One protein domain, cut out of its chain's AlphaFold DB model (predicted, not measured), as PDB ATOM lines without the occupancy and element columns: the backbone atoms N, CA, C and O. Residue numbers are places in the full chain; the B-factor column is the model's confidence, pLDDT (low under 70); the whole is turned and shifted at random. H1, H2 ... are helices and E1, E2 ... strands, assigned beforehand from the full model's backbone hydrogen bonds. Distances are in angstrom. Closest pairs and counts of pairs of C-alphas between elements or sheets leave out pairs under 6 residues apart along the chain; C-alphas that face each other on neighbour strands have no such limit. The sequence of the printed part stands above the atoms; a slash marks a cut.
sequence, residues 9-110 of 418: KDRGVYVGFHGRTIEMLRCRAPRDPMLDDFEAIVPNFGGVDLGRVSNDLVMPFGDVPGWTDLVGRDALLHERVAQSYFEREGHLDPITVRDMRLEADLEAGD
ATOM      1  N   LYS A   9     -16.456   7.939  57.214       86.88
ATOM      2  CA  LYS A   9     -15.009   7.950  56.971       86.88
ATOM      3  C   LYS A   9     -14.416   6.556  57.180       86.88
ATOM      4  O   LYS A   9     -13.613   6.103  56.371       86.88
ATOM      5  N   ASP A  10     -14.889   5.833  58.197       86.19
ATOM      6  CA  ASP A  10     -14.478   4.451  58.455       86.19
ATOM      7  C   ASP A  10     -14.911   3.504  57.334       86.19
ATOM      8  O   ASP A  10     -14.260   2.485  57.134       86.19
ATOM      9  N   ARG A  11     -16.007   3.781  56.621       86.75
ATOM     10  CA  ARG A  11     -16.442   2.995  55.450       86.75
ATOM     11  C   ARG A  11     -15.489   3.163  54.261       86.75
ATOM     12  O   ARG A  11     -15.420   2.284  53.407       86.75
ATOM     13  N   GLY A  12     -14.748   4.265  54.222       90.88
ATOM     14  CA  GLY A  12     -13.837   4.605  53.139       90.88
ATOM     15  C   GLY A  12     -14.518   5.256  51.942       90.88
ATOM     16  O   GLY A  12     -15.748   5.260  51.798       90.88
ATOM     17  N   VAL A  13     -13.671   5.813  51.087       94.69
ATOM     18  CA  VAL A  13     -14.001   6.562  49.878       94.69
ATOM     19  C   VAL A  13     -13.925   5.638  48.672       94.69
ATOM     20  O   VAL A  13     -12.964   4.893  48.524       94.69
ATOM     21  N   TYR A  14     -14.931   5.669  47.813       95.44
ATOM     22  CA  TYR A  14     -14.943   4.941  46.552       95.44
ATOM     23  C   TYR A  14     -13.851   5.463  45.615       95.44
ATOM     24  O   TYR A  14     -13.818   6.649  45.290       95.44
ATOM     25  N   VAL A  15     -12.976   4.558  45.173       95.38
ATOM     26  CA  VAL A  15     -11.853   4.899  44.288       95.38
ATOM     27  C   VAL A  15     -12.313   4.984  42.840       95.38
ATOM     28  O   VAL A  15     -11.966   5.929  42.147       95.38
ATOM     29  N   GLY A  16     -13.161   4.047  42.410       93.38
ATOM     30  CA  GLY A  16     -13.778   4.037  41.085       93.38
ATOM     31  C   GLY A  16     -12.874   3.560  39.967       93.38
ATOM     32  O   GLY A  16     -12.723   4.264  38.973       93.38
ATOM     33  N   PHE A  17     -12.302   2.370  40.140       93.56
ATOM     34  CA  PHE A  17     -11.621   1.617  39.088       93.56
ATOM     35  C   PHE A  17     -12.611   1.058  38.053       93.56
ATOM     36  O   PHE A  17     -13.790   0.873  38.352       93.56
ATOM     37  N   HIS A  18     -12.136   0.749  36.848       89.38
ATOM     38  CA  HIS A  18     -12.919   0.071  35.806       89.38
ATOM     39  C   HIS A  18     -12.816  -1.458  35.885       89.38
ATOM     40  O   HIS A  18     -13.713  -2.166  35.419       89.38
ATOM     41  N   GLY A  19     -11.756  -1.992  36.500       83.31
ATOM     42  CA  GLY A  19     -11.593  -3.433  36.702       83.31
ATOM     43  C   GLY A  19     -12.763  -4.063  37.471       83.31
ATOM     44  O   GLY A  19     -13.006  -3.721  38.624       83.31
ATOM     45  N   ARG A  20     -13.462  -5.042  36.873       75.75
ATOM     46  CA  ARG A  20     -14.691  -5.666  37.427       75.75
ATOM     47  C   ARG A  20     -14.555  -6.137  38.882       75.75
ATOM     48  O   ARG A  20     -15.519  -6.073  39.639       75.75
ATOM     49  N   THR A  21     -13.381  -6.627  39.270       76.88
ATOM     50  CA  THR A  21     -13.127  -7.173  40.613       76.88
ATOM     51  C   THR A  21     -12.961  -6.084  41.680       76.88
ATOM     52  O   THR A  21     -13.250  -6.315  42.852       76.88
ATOM     53  N   ILE A  22     -12.517  -4.893  41.275       86.38
ATOM     54  CA  ILE A  22     -12.181  -3.756  42.147       86.38
ATOM     55  C   ILE A  22     -13.019  -2.512  41.848       86.38
ATOM     56  O   ILE A  22     -12.767  -1.456  42.416       86.38
ATOM     57  N   GLU A  23     -14.029  -2.628  40.988       87.19
ATOM     58  CA  GLU A  23     -14.852  -1.504  40.545       87.19
ATOM     59  C   GLU A  23     -15.407  -0.723  41.736       87.19
ATOM     60  O   GLU A  23     -15.305   0.495  41.791       87.19
ATOM     61  N   MET A  24     -15.902  -1.448  42.742       88.88
ATOM     62  CA  MET A  24     -16.514  -0.894  43.950       88.88
ATOM     63  C   MET A  24     -15.554  -0.807  45.142       88.88
ATOM     64  O   MET A  24     -15.999  -0.640  46.281       88.88
ATOM     65  N   LEU A  25     -14.244  -0.906  44.889       91.81
ATOM     66  CA  LEU A  25     -13.208  -0.795  45.908       91.81
ATOM     67  C   LEU A  25     -13.267   0.576  46.585       91.81
ATOM     68  O   LEU A  25     -13.414   1.627  45.948       91.81
ATOM     69  N   ARG A  26     -13.134   0.546  47.909       93.56
ATOM     70  CA  ARG A  26     -13.030   1.736  48.749       93.56
ATOM     71  C   ARG A  26     -11.655   1.827  49.384       93.56
ATOM     72  O   ARG A  26     -11.019   0.815  49.638       93.56
ATOM     73  N   CYS A  27     -11.226   3.043  49.667       94.00
ATOM     74  CA  CYS A  27      -9.950   3.355  50.281       94.00
ATOM     75  C   CYS A  27     -10.187   4.187  51.544       94.00
ATOM     76  O   CYS A  27     -11.019   5.100  51.544       94.00
ATOM     77  N   ARG A  28      -9.495   3.880  52.640       91.56
ATOM     78  CA  ARG A  28      -9.564   4.667  53.879       91.56
ATOM     79  C   ARG A  28      -8.210   4.769  54.558       91.56
ATOM     80  O   ARG A  28      -7.345   3.927  54.345       91.56
ATOM     81  N   ALA A  29      -8.081   5.753  55.445       89.25
ATOM     82  CA  ALA A  29      -6.977   5.803  56.395       89.25
ATOM     83  C   ALA A  29      -6.901   4.488  57.196       89.25
ATOM     84  O   ALA A  29      -7.956   3.961  57.582       89.25
ATOM     85  N   PRO A  30      -5.693   3.970  57.457       87.00
ATOM     86  CA  PRO A  30      -5.534   2.724  58.180       87.00
ATOM     87  C   PRO A  30      -6.089   2.853  59.595       87.00
ATOM     88  O   PRO A  30      -6.001   3.903  60.237       87.00
ATOM     89  N   ARG A  31      -6.697   1.773  60.095       81.44
ATOM     90  CA  ARG A  31      -7.171   1.739  61.487       81.44
ATOM     91  C   ARG A  31      -6.012   1.644  62.467       81.44
ATOM     92  O   ARG A  31      -6.140   2.119  63.594       81.44
ATOM     93  N   ASP A  32      -4.932   0.998  62.044       80.75
ATOM     94  CA  ASP A  32      -3.673   0.980  62.768       80.75
ATOM     95  C   ASP A  32      -2.816   2.171  62.307       80.75
ATOM     96  O   ASP A  32      -2.352   2.176  61.167       80.75
ATOM     97  N   PRO A  33      -2.601   3.188  63.161       74.12
ATOM     98  CA  PRO A  33      -1.813   4.364  62.806       74.12
ATOM     99  C   PRO A  33      -0.319   4.062  62.613       74.12
ATOM    100  O   PRO A  33       0.423   4.966  62.253       74.12
ATOM    101  N   MET A  34       0.138   2.834  62.885       76.75
ATOM    102  CA  MET A  34       1.503   2.387  62.584       76.75
ATOM    103  C   MET A  34       1.677   1.929  61.126       76.75
ATOM    104  O   MET A  34       2.793   1.598  60.730       76.75
ATOM    105  N   LEU A  35       0.594   1.841  60.345       77.88
ATOM    106  CA  LEU A  35       0.655   1.490  58.927       77.88
ATOM    107  C   LEU A  35       0.829   2.752  58.076       77.88
ATOM    108  O   LEU A  35      -0.038   3.624  58.070       77.88
ATOM    109  N   ASP A  36       1.905   2.793  57.295       82.94
ATOM    110  CA  ASP A  36       2.216   3.877  56.352       82.94
ATOM    111  C   ASP A  36       1.551   3.660  54.975       82.94
ATOM    112  O   ASP A  36       2.155   3.896  53.931       82.94
ATOM    113  N   ASP A  37       0.320   3.144  54.962       87.56
ATOM    114  CA  ASP A  37      -0.449   2.911  53.738       87.56
ATOM    115  C   ASP A  37      -1.954   3.016  54.011       87.56
ATOM    116  O   ASP A  37      -2.429   2.806  55.133       87.56
ATOM    117  N   PHE A  38      -2.727   3.330  52.976       93.44
ATOM    118  CA  PHE A  38      -4.177   3.245  53.047       93.44
ATOM    119  C   PHE A  38      -4.653   1.789  53.161       93.44
ATOM    120  O   PHE A  38      -3.997   0.846  52.728       93.44
ATOM    121  N   GLU A  39      -5.859   1.601  53.691       92.31
ATOM    122  CA  GLU A  39      -6.575   0.328  53.623       92.31
ATOM    123  C   GLU A  39      -7.507   0.314  52.404       92.31
ATOM    124  O   GLU A  39      -8.455   1.103  52.321       92.31
ATOM    125  N   ALA A  40      -7.281  -0.632  51.493       91.56
ATOM    126  CA  ALA A  40      -8.235  -1.027  50.467       91.56
ATOM    127  C   ALA A  40      -9.320  -1.927  51.068       91.56
ATOM    128  O   ALA A  40      -9.035  -2.874  51.800       91.56
ATOM    129  N   ILE A  41     -10.571  -1.657  50.714       88.56
ATOM    130  CA  ILE A  41     -11.757  -2.397  51.132       88.56
ATOM    131  C   ILE A  41     -12.483  -2.864  49.876       88.56
ATOM    132  O   ILE A  41     -13.058  -2.056  49.143       88.56
ATOM    133  N   VAL A  42     -12.488  -4.172  49.649       83.88
ATOM    134  CA  VAL A  42     -13.237  -4.806  48.561       83.88
ATOM    135  C   VAL A  42     -14.556  -5.328  49.132       83.88
ATOM    136  O   VAL A  42     -14.530  -6.253  49.957       83.88
ATOM    137  N   PRO A  43     -15.712  -4.756  48.742       75.94
ATOM    138  CA  PRO A  43     -16.977  -5.139  49.346       75.94
ATOM    139  C   PRO A  43     -17.368  -6.586  49.023       75.94
ATOM    140  O   PRO A  43     -17.291  -7.036  47.878       75.94
ATOM    141  N   ASN A  44     -17.849  -7.295  50.048       66.69
ATOM    142  CA  ASN A  44     -18.442  -8.634  49.955       66.69
ATOM    143  C   ASN A  44     -17.592  -9.668  49.175       66.69
ATOM    144  O   ASN A  44     -18.071 -10.313  48.234       66.69
ATOM    145  N   PHE A  45     -16.325  -9.811  49.578       59.50
ATOM    146  CA  PHE A  45     -15.340 -10.685  48.938       59.50
ATOM    147  C   PHE A  45     -15.314 -12.117  49.501       59.50
ATOM    148  O   PHE A  45     -15.203 -13.074  48.744       59.50
ATOM    149  N   GLY A  46     -15.422 -12.289  50.824       47.59
ATOM    150  CA  GLY A  46     -15.164 -13.589  51.475       47.59
ATOM    151  C   GLY A  46     -16.365 -14.527  51.605       47.59
ATOM    152  O   GLY A  46     -16.211 -15.656  52.063       47.59
ATOM    153  N   GLY A  47     -17.556 -14.034  51.260       45.12
ATOM    154  CA  GLY A  47     -18.836 -14.641  51.596       45.12
ATOM    155  C   GLY A  47     -18.987 -15.098  53.056       45.12
ATOM    156  O   GLY A  47     -18.147 -14.828  53.913       45.12
ATOM    157  N   VAL A  48     -20.173 -15.600  53.409       41.31
ATOM    158  CA  VAL A  48     -20.669 -15.400  54.781       41.31
ATOM    159  C   VAL A  48     -20.243 -16.500  55.751       41.31
ATOM    160  O   VAL A  48     -20.792 -17.599  55.726       41.31
ATOM    161  N   ASP A  49     -19.366 -16.150  56.689       37.91
ATOM    162  CA  ASP A  49     -19.202 -16.880  57.947       37.91
ATOM    163  C   ASP A  49     -20.290 -16.434  58.950       37.91
ATOM    164  O   ASP A  49     -20.644 -15.253  59.027       37.91
ATOM    165  N   LEU A  50     -20.854 -17.379  59.705       38.50
ATOM    166  CA  LEU A  50     -22.167 -17.320  60.381       38.50
ATOM    167  C   LEU A  50     -22.351 -16.239  61.477       38.50
ATOM    168  O   LEU A  50     -23.410 -16.198  62.102       38.50
ATOM    169  N   GLY A  51     -21.391 -15.332  61.685       39.19
ATOM    170  CA  GLY A  51     -21.424 -14.324  62.754       39.19
ATOM    171  C   GLY A  51     -20.880 -12.928  62.421       39.19
ATOM    172  O   GLY A  51     -20.678 -12.151  63.353       39.19
ATOM    173  N   ARG A  52     -20.602 -12.577  61.152       42.03
ATOM    174  CA  ARG A  52     -20.017 -11.263  60.787       42.03
ATOM    175  C   ARG A  52     -20.992 -10.354  60.021       42.03
ATOM    176  O   ARG A  52     -21.715 -10.809  59.145       42.03
ATOM    177  N   VAL A  53     -20.987  -9.061  60.372       50.12
ATOM    178  CA  VAL A  53     -21.880  -8.001  59.842       50.12
ATOM    179  C   VAL A  53     -21.409  -7.448  58.479       50.12
ATOM    180  O   VAL A  53     -22.203  -6.865  57.748       50.12
ATOM    181  N   SER A  54     -20.153  -7.687  58.083       54.16
ATOM    182  CA  SER A  54     -19.627  -7.409  56.734       54.16
ATOM    183  C   SER A  54     -18.592  -8.465  56.316       54.16
ATOM    184  O   SER A  54     -17.821  -8.948  57.154       54.16
ATOM    185  N   ASN A  55     -18.591  -8.830  55.026       64.12
ATOM    186  CA  ASN A  55     -17.671  -9.806  54.408       64.12
ATOM    187  C   ASN A  55     -16.614  -9.115  53.537       64.12
ATOM    188  O   ASN A  55     -16.183  -9.651  52.512       64.12
ATOM    189  N   ASP A  56     -16.263  -7.891  53.908       74.94
ATOM    190  CA  ASP A  56     -15.366  -7.064  53.120       74.94
ATOM    191  C   ASP A  56     -13.929  -7.549  53.326       74.94
ATOM    192  O   ASP A  56     -13.507  -7.829  54.455       74.94
ATOM    193  N   LEU A  57     -13.186  -7.679  52.229       78.75
ATOM    194  CA  LEU A  57     -11.751  -7.930  52.297       78.75
ATOM    195  C   LEU A  57     -11.054  -6.597  52.539       78.75
ATOM    196  O   LEU A  57     -11.294  -5.640  51.809       78.75
ATOM    197  N   VAL A  58     -10.203  -6.555  53.561       84.12
ATOM    198  CA  VAL A  58      -9.357  -5.400  53.868       84.12
ATOM    199  C   VAL A  58      -7.907  -5.796  53.624       84.12
ATOM    200  O   VAL A  58      -7.466  -6.819  54.150       84.12
ATOM    201  N   MET A  59      -7.191  -5.001  52.836       87.31
ATOM    202  CA  MET A  59      -5.771  -5.188  52.519       87.31
ATOM    203  C   MET A  59      -5.062  -3.826  52.438       87.31
ATOM    204  O   MET A  59      -5.751  -2.814  52.290       87.31
ATOM    205  N   PRO A  60      -3.722  -3.769  52.519       91.44
ATOM    206  CA  PRO A  60      -2.972  -2.564  52.167       91.44
ATOM    207  C   PRO A  60      -3.298  -2.112  50.739       91.44
ATOM    208  O   PRO A  60      -3.428  -2.933  49.829       91.44
ATOM    209  N   PHE A  61      -3.484  -0.812  50.529       93.62
ATOM    210  CA  PHE A  61      -3.852  -0.270  49.224       93.62
ATOM    211  C   PHE A  61      -2.727  -0.442  48.196       93.62
ATOM    212  O   PHE A  61      -3.003  -0.690  47.018       93.62
ATOM    213  N   GLY A  62      -1.468  -0.409  48.633       91.81
ATOM    214  CA  GLY A  62      -0.305  -0.722  47.807       91.81
ATOM    215  C   GLY A  62      -0.299  -2.148  47.245       91.81
ATOM    216  O   GLY A  62       0.299  -2.371  46.195       91.81
ATOM    217  N   ASP A  63      -1.014  -3.092  47.869       91.19
ATOM    218  CA  ASP A  63      -1.047  -4.502  47.452       91.19
ATOM    219  C   ASP A  63      -2.088  -4.794  46.356       91.19
ATOM    220  O   ASP A  63      -2.091  -5.884  45.776       91.19
ATOM    221  N   VAL A  64      -2.961  -3.833  46.019       91.19
ATOM    222  CA  VAL A  64      -4.011  -3.997  44.993       91.19
ATOM    223  C   VAL A  64      -3.470  -4.492  43.633       91.19
ATOM    224  O   VAL A  64      -4.070  -5.423  43.088       91.19
ATOM    225  N   PRO A  65      -2.340  -3.983  43.091       90.50
ATOM    226  CA  PRO A  65      -1.766  -4.479  41.835       90.50
ATOM    227  C   PRO A  65      -1.269  -5.929  41.911       90.50
ATOM    228  O   PRO A  65      -1.169  -6.605  40.892       90.50
ATOM    229  N   GLY A  66      -0.956  -6.430  43.111       84.81
ATOM    230  CA  GLY A  66      -0.608  -7.837  43.318       84.81
ATOM    231  C   GLY A  66      -1.821  -8.771  43.248       84.81
ATOM    232  O   GLY A  66      -1.657  -9.986  43.141       84.81
ATOM    233  N   TRP A  67      -3.034  -8.215  43.312       81.88
ATOM    234  CA  TRP A  67      -4.285  -8.964  43.341       81.88
ATOM    235  C   TRP A  67      -5.063  -8.925  42.019       81.88
ATOM    236  O   TRP A  67      -5.739  -9.893  41.667       81.88
ATOM    237  N   THR A  68      -4.967  -7.826  41.276       84.50
ATOM    238  CA  THR A  68      -5.587  -7.672  39.958       84.50
ATOM    239  C   THR A  68      -4.714  -6.806  39.066       84.50
ATOM    240  O   THR A  68      -4.081  -5.862  39.535       84.50
ATOM    241  N   ASP A  69      -4.738  -7.087  37.765       86.31
ATOM    242  CA  ASP A  69      -4.018  -6.274  36.791       86.31
ATOM    243  C   ASP A  69      -4.639  -4.875  36.718       86.31
ATOM    244  O   ASP A  69      -5.825  -4.720  36.412       86.31
ATOM    245  N   LEU A  70      -3.825  -3.857  36.998       91.69
ATOM    246  CA  LEU A  70      -4.168  -2.457  36.781       91.69
ATOM    247  C   LEU A  70      -3.513  -2.000  35.480       91.69
ATOM    248  O   LEU A  70      -2.300  -2.121  35.315       91.69
ATOM    249  N   VAL A  71      -4.306  -1.478  34.544       89.19
ATOM    250  CA  VAL A  71      -3.815  -1.074  33.219       89.19
ATOM    251  C   VAL A  71      -4.296   0.333  32.890       89.19
ATOM    252  O   VAL A  71      -5.439   0.692  33.177       89.19
ATOM    253  N   GLY A  72      -3.416   1.123  32.267       92.69
ATOM    254  CA  GLY A  72      -3.723   2.466  31.774       92.69
ATOM    255  C   GLY A  72      -4.274   3.361  32.880       92.69
ATOM    256  O   GLY A  72      -3.608   3.598  33.887       92.69
ATOM    257  N   ARG A  73      -5.515   3.813  32.694       95.00
ATOM    258  CA  ARG A  73      -6.252   4.673  33.621       95.00
ATOM    259  C   ARG A  73      -6.257   4.166  35.065       95.00
ATOM    260  O   ARG A  73      -6.029   4.952  35.980       95.00
ATOM    261  N   ASP A  74      -6.506   2.875  35.284       95.69
ATOM    262  CA  ASP A  74      -6.622   2.329  36.643       95.69
ATOM    263  C   ASP A  74      -5.262   2.251  37.352       95.69
ATOM    264  O   ASP A  74      -5.193   2.472  38.559       95.69
ATOM    265  N   ALA A  75      -4.175   2.011  36.611       95.88
ATOM    266  CA  ALA A  75      -2.822   2.059  37.165       95.88
ATOM    267  C   ALA A  75      -2.445   3.488  37.588       95.88
ATOM    268  O   ALA A  75      -1.962   3.693  38.699       95.88
ATOM    269  N   LEU A  76      -2.748   4.478  36.740       96.81
ATOM    270  CA  LEU A  76      -2.501   5.891  37.039       96.81
ATOM    271  C   LEU A  76      -3.323   6.378  38.242       96.81
ATOM    272  O   LEU A  76      -2.806   7.079  39.111       96.81
ATOM    273  N   LEU A  77      -4.605   6.003  38.316       97.25
ATOM    274  CA  LEU A  77      -5.448   6.366  39.453       97.25
ATOM    275  C   LEU A  77      -4.939   5.741  40.758       97.25
ATOM    276  O   LEU A  77      -4.928   6.412  41.788       97.25
ATOM    277  N   HIS A  78      -4.520   4.473  40.722       97.00
ATOM    278  CA  HIS A  78      -3.947   3.796  41.887       97.00
ATOM    279  C   HIS A  78      -2.701   4.522  42.397       97.00
ATOM    280  O   HIS A  78      -2.649   4.848  43.582       97.00
ATOM    281  N   GLU A  79      -1.768   4.863  41.508       95.69
ATOM    282  CA  GLU A  79      -0.553   5.607  41.854       95.69
ATOM    283  C   GLU A  79      -0.880   6.949  42.525       95.69
ATOM    284  O   GLU A  79      -0.350   7.254  43.593       95.69
ATOM    285  N   ARG A  80      -1.818   7.722  41.960       95.69
ATOM    286  CA  ARG A  80      -2.230   9.023  42.517       95.69
ATOM    287  C   ARG A  80      -2.860   8.907  43.894       95.69
ATOM    288  O   ARG A  80      -2.534   9.684  44.792       95.69
ATOM    289  N   VAL A  81      -3.761   7.943  44.072       95.94
ATOM    290  CA  VAL A  81      -4.394   7.714  45.373       95.94
ATOM    291  C   VAL A  81      -3.341   7.277  46.388       95.94
ATOM    292  O   VAL A  81      -3.307   7.843  47.476       95.94
ATOM    293  N   ALA A  82      -2.439   6.358  46.035       93.81
ATOM    294  CA  ALA A  82      -1.370   5.904  46.922       93.81
ATOM    295  C   ALA A  82      -0.423   7.051  47.319       93.81
ATOM    296  O   ALA A  82      -0.160   7.255  48.503       93.81
ATOM    297  N   GLN A  83       0.026   7.863  46.357       92.44
ATOM    298  CA  GLN A  83       0.905   9.007  46.614       92.44
ATOM    299  C   GLN A  83       0.252  10.048  47.535       92.44
ATOM    300  O   GLN A  83       0.915  10.620  48.405       92.44
ATOM    301  N   SER A  84      -1.063  10.246  47.404       92.56
ATOM    302  CA  SER A  84      -1.801  11.212  48.220       92.56
ATOM    303  C   SER A  84      -1.763  10.920  49.722       92.56
ATOM    304  O   SER A  84      -1.969  11.838  50.517       92.56
ATOM    305  N   TYR A  85      -1.456   9.676  50.120       88.69
ATOM    306  CA  TYR A  85      -1.278   9.301  51.521       88.69
ATOM    307  C   TYR A  85      -0.240  10.199  52.201       88.69
ATOM    308  O   TYR A  85      -0.514  10.788  53.246       88.69
ATOM    309  N   PHE A  86       0.926  10.352  51.571       86.88
ATOM    310  CA  PHE A  86       2.046  11.118  52.117       86.88
ATOM    311  C   PHE A  86       1.812  12.627  52.033       86.88
ATOM    312  O   PHE A  86       2.210  13.367  52.928       86.88
ATOM    313  N   GLU A  87       1.133  13.091  50.986       87.38
ATOM    314  CA  GLU A  87       0.853  14.516  50.776       87.38
ATOM    315  C   GLU A  87      -0.205  15.061  51.741       87.38
ATOM    316  O   GLU A  87      -0.237  16.260  52.022       87.38
ATOM    317  N   ARG A  88      -1.096  14.189  52.228       84.94
ATOM    318  CA  ARG A  88      -2.282  14.571  53.006       84.94
ATOM    319  C   ARG A  88      -2.346  13.910  54.377       84.94
ATOM    320  O   ARG A  88      -3.409  13.918  54.992       84.94
ATOM    321  N   GLU A  89      -1.242  13.327  54.840       83.56
ATOM    322  CA  GLU A  89      -1.141  12.647  56.141       83.56
ATOM    323  C   GLU A  89      -2.270  11.613  56.346       83.56
ATOM    324  O   GLU A  89      -2.956  11.578  57.370       83.56
ATOM    325  N   GLY A  90      -2.540  10.811  55.310       81.00
ATOM    326  CA  GLY A  90      -3.603   9.803  55.313       81.00
ATOM    327  C   GLY A  90      -5.034  10.364  55.264       81.00
ATOM    328  O   GLY A  90      -5.998   9.615  55.449       81.00
ATOM    329  N   HIS A  91      -5.230  11.666  55.025       85.38
ATOM    330  CA  HIS A  91      -6.560  12.237  54.826       85.38
ATOM    331  C   HIS A  91      -7.068  12.020  53.396       85.38
ATOM    332  O   HIS A  91      -6.464  12.479  52.429       85.38
ATOM    333  N   LEU A  92      -8.243  11.394  53.280       90.88
ATOM    334  CA  LEU A  92      -8.921  11.153  52.012       90.88
ATOM    335  C   LEU A  92     -10.425  11.420  52.144       90.88
ATOM    336  O   LEU A  92     -11.054  11.009  53.126       90.88
ATOM    337  N   ASP A  93     -10.999  12.081  51.141       92.81
ATOM    338  CA  ASP A  93     -12.425  12.392  51.056       92.81
ATOM    339  C   ASP A  93     -12.957  12.209  49.614       92.81
ATOM    340  O   ASP A  93     -12.170  12.216  48.660       92.81
ATOM    341  N   PRO A  94     -14.281  12.043  49.427       95.25
ATOM    342  CA  PRO A  94     -14.870  11.771  48.113       95.25
ATOM    343  C   PRO A  94     -14.679  12.869  47.067       95.25
ATOM    344  O   PRO A  94     -14.660  12.563  45.874       95.25
ATOM    345  N   ILE A  95     -14.551  14.131  47.487       93.00
ATOM    346  CA  ILE A  95     -14.336  15.260  46.575       93.00
ATOM    347  C   ILE A  95     -12.918  15.170  46.015       93.00
ATOM    348  O   ILE A  95     -12.737  15.164  44.802       93.00
ATOM    349  N   THR A  96     -11.930  14.966  46.888       93.19
ATOM    350  CA  THR A  96     -10.535  14.784  46.465       93.19
ATOM    351  C   THR A  96     -10.379  13.586  45.518       93.19
ATOM    352  O   THR A  96      -9.757  13.705  44.466       93.19
ATOM    353  N   VAL A  97     -10.976  12.431  45.840       95.62
ATOM    354  CA  VAL A  97     -10.870  11.232  44.982       95.62
ATOM    355  C   VAL A  97     -11.641  11.391  43.670       95.62
ATOM    356  O   VAL A  97     -11.266  10.818  42.649       95.62
ATOM    357  N   ARG A  98     -12.726  12.176  43.645       94.56
ATOM    358  CA  ARG A  98     -13.371  12.583  42.386       94.56
ATOM    359  C   ARG A  98     -12.398  13.350  41.495       94.56
ATOM    360  O   ARG A  98     -12.325  13.030  40.316       94.56
ATOM    361  N   ASP A  99     -11.668  14.314  42.037       94.56
ATOM    362  CA  ASP A  99     -10.765  15.134  41.229       94.56
ATOM    363  C   ASP A  99      -9.603  14.289  40.676       94.56
ATOM    364  O   ASP A  99      -9.341  14.327  39.477       94.56
ATOM    365  N   MET A 100      -9.028  13.396  41.493       96.44
ATOM    366  CA  MET A 100      -8.021  12.424  41.036       96.44
ATOM    367  C   MET A 100      -8.536  11.519  39.906       96.44
ATOM    368  O   MET A 100      -7.797  11.237  38.963       96.44
ATOM    369  N   ARG A 101      -9.800  11.068  39.986       95.56
ATOM    370  CA  ARG A 101     -10.443  10.284  38.918       95.56
ATOM    371  C   ARG A 101     -10.556  11.078  37.628       95.56
ATOM    372  O   ARG A 101     -10.123  10.580  36.602       95.56
ATOM    373  N   LEU A 102     -11.082  12.303  37.689       95.88
ATOM    374  CA  LEU A 102     -11.240  13.155  36.505       95.88
ATOM    375  C   LEU A 102      -9.897  13.411  35.822       95.88
ATOM    376  O   LEU A 102      -9.792  13.335  34.602       95.88
ATOM    377  N   GLU A 103      -8.851  13.676  36.601       96.19
ATOM    378  CA  GLU A 103      -7.512  13.858  36.053       96.19
ATOM    379  C   GLU A 103      -6.955  12.561  35.440       96.19
ATOM    380  O   GLU A 103      -6.229  12.621  34.450       96.19
ATOM    381  N   ALA A 104      -7.239  11.391  36.025       97.12
ATOM    382  CA  ALA A 104      -6.789  10.106  35.484       97.12
ATOM    383  C   ALA A 104      -7.546   9.745  34.195       97.12
ATOM    384  O   ALA A 104      -6.941   9.248  33.243       97.12
ATOM    385  N   ASP A 105      -8.845  10.048  34.146       96.75
ATOM    386  CA  ASP A 105      -9.710   9.880  32.976       96.75
ATOM    387  C   ASP A 105      -9.211  10.740  31.802       96.75
ATOM    388  O   ASP A 105      -9.078  10.242  30.685       96.75
ATOM    389  N   LEU A 106      -8.843  12.004  32.052       96.75
ATOM    390  CA  LEU A 106      -8.289  12.896  31.024       96.75
ATOM    391  C   LEU A 106      -6.956  12.408  30.446       96.75
ATOM    392  O   LEU A 106      -6.707  12.542  29.246       96.75
ATOM    393  N   GLU A 107      -6.077  11.885  31.297       96.81
ATOM    394  CA  GLU A 107      -4.711  11.544  30.902       96.81
ATOM    395  C   GLU A 107      -4.612  10.161  30.255       96.81
ATOM    396  O   GLU A 107      -3.968  10.003  29.216       96.81
ATOM    397  N   ALA A 108      -5.267   9.166  30.852       95.94
ATOM    398  CA  ALA A 108      -5.086   7.760  30.505       95.94
ATOM    399  C   ALA A 108      -6.401   7.005  30.239       95.94
ATOM    400  O   ALA A 108      -6.347   5.812  29.927       95.94
ATOM    401  N   GLY A 109      -7.558   7.670  30.354       93.62
ATOM    402  CA  GLY A 109      -8.864   7.114  29.996       93.62
ATOM    403  C   GLY A 109      -9.048   6.932  28.489       93.62
ATOM    404  O   GLY A 109      -8.270   7.441  27.670       93.62
ATOM    405  N   ASP A 110     -10.087   6.188  28.111       94.56
ATOM    406  CA  ASP A 110     -10.489   6.090  26.709       94.56
ATOM    407  C   ASP A 110     -11.179   7.386  26.221       94.56
ATOM    408  O   ASP A 110     -11.376   8.339  26.977       94.56
TER     409      ASP A 110
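AT A GLANCE: This is residues 9 to 110 of the 418 residues of an uncharacterized protein of Rhodospirillales bacterium (UniProt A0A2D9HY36). Helix H1 packs on the small antiparallel meander sheet E1 E2 E3, two hairpins in a row; helical hairpin H2 H3 makes one end, and residues 48 to 53 stick out at the other. The 102 printed residues, under half in named elements, hold three strands, then three helices, class mixed. It is compact, radius of gyration of the C-alphas 13.5 A, spanning 45 by 29 by 24 A.

IN THESE COORDINATES: E1 is residues 26 to 28, from C-alpha (-13.030, 1.736, 48.749); E2 39 to 42; E3 57 to 60; H1 61 to 67. H2, 73 to 87, is 21.0 A long; H3, 94 to 108, 20.5 A, ends at C-alpha (-5.086, 7.760, 30.505).

HOW THE PARTS SIT: Within hydrogen-bond range are N 26 and O 41 of E1 and E2, 2.9 A, and N 40 and O 59 of E2 and E3, 2.8 A. H1 is on the sheet, height 8.6 A. H2 and H3 touch, closest C-alphas Arg 73 and Ala 108, 4.5 A.

THE WHOLE: The printed part has no cut; link E2 to E3 is long; residues 44 to 55 have pLDDT under 70.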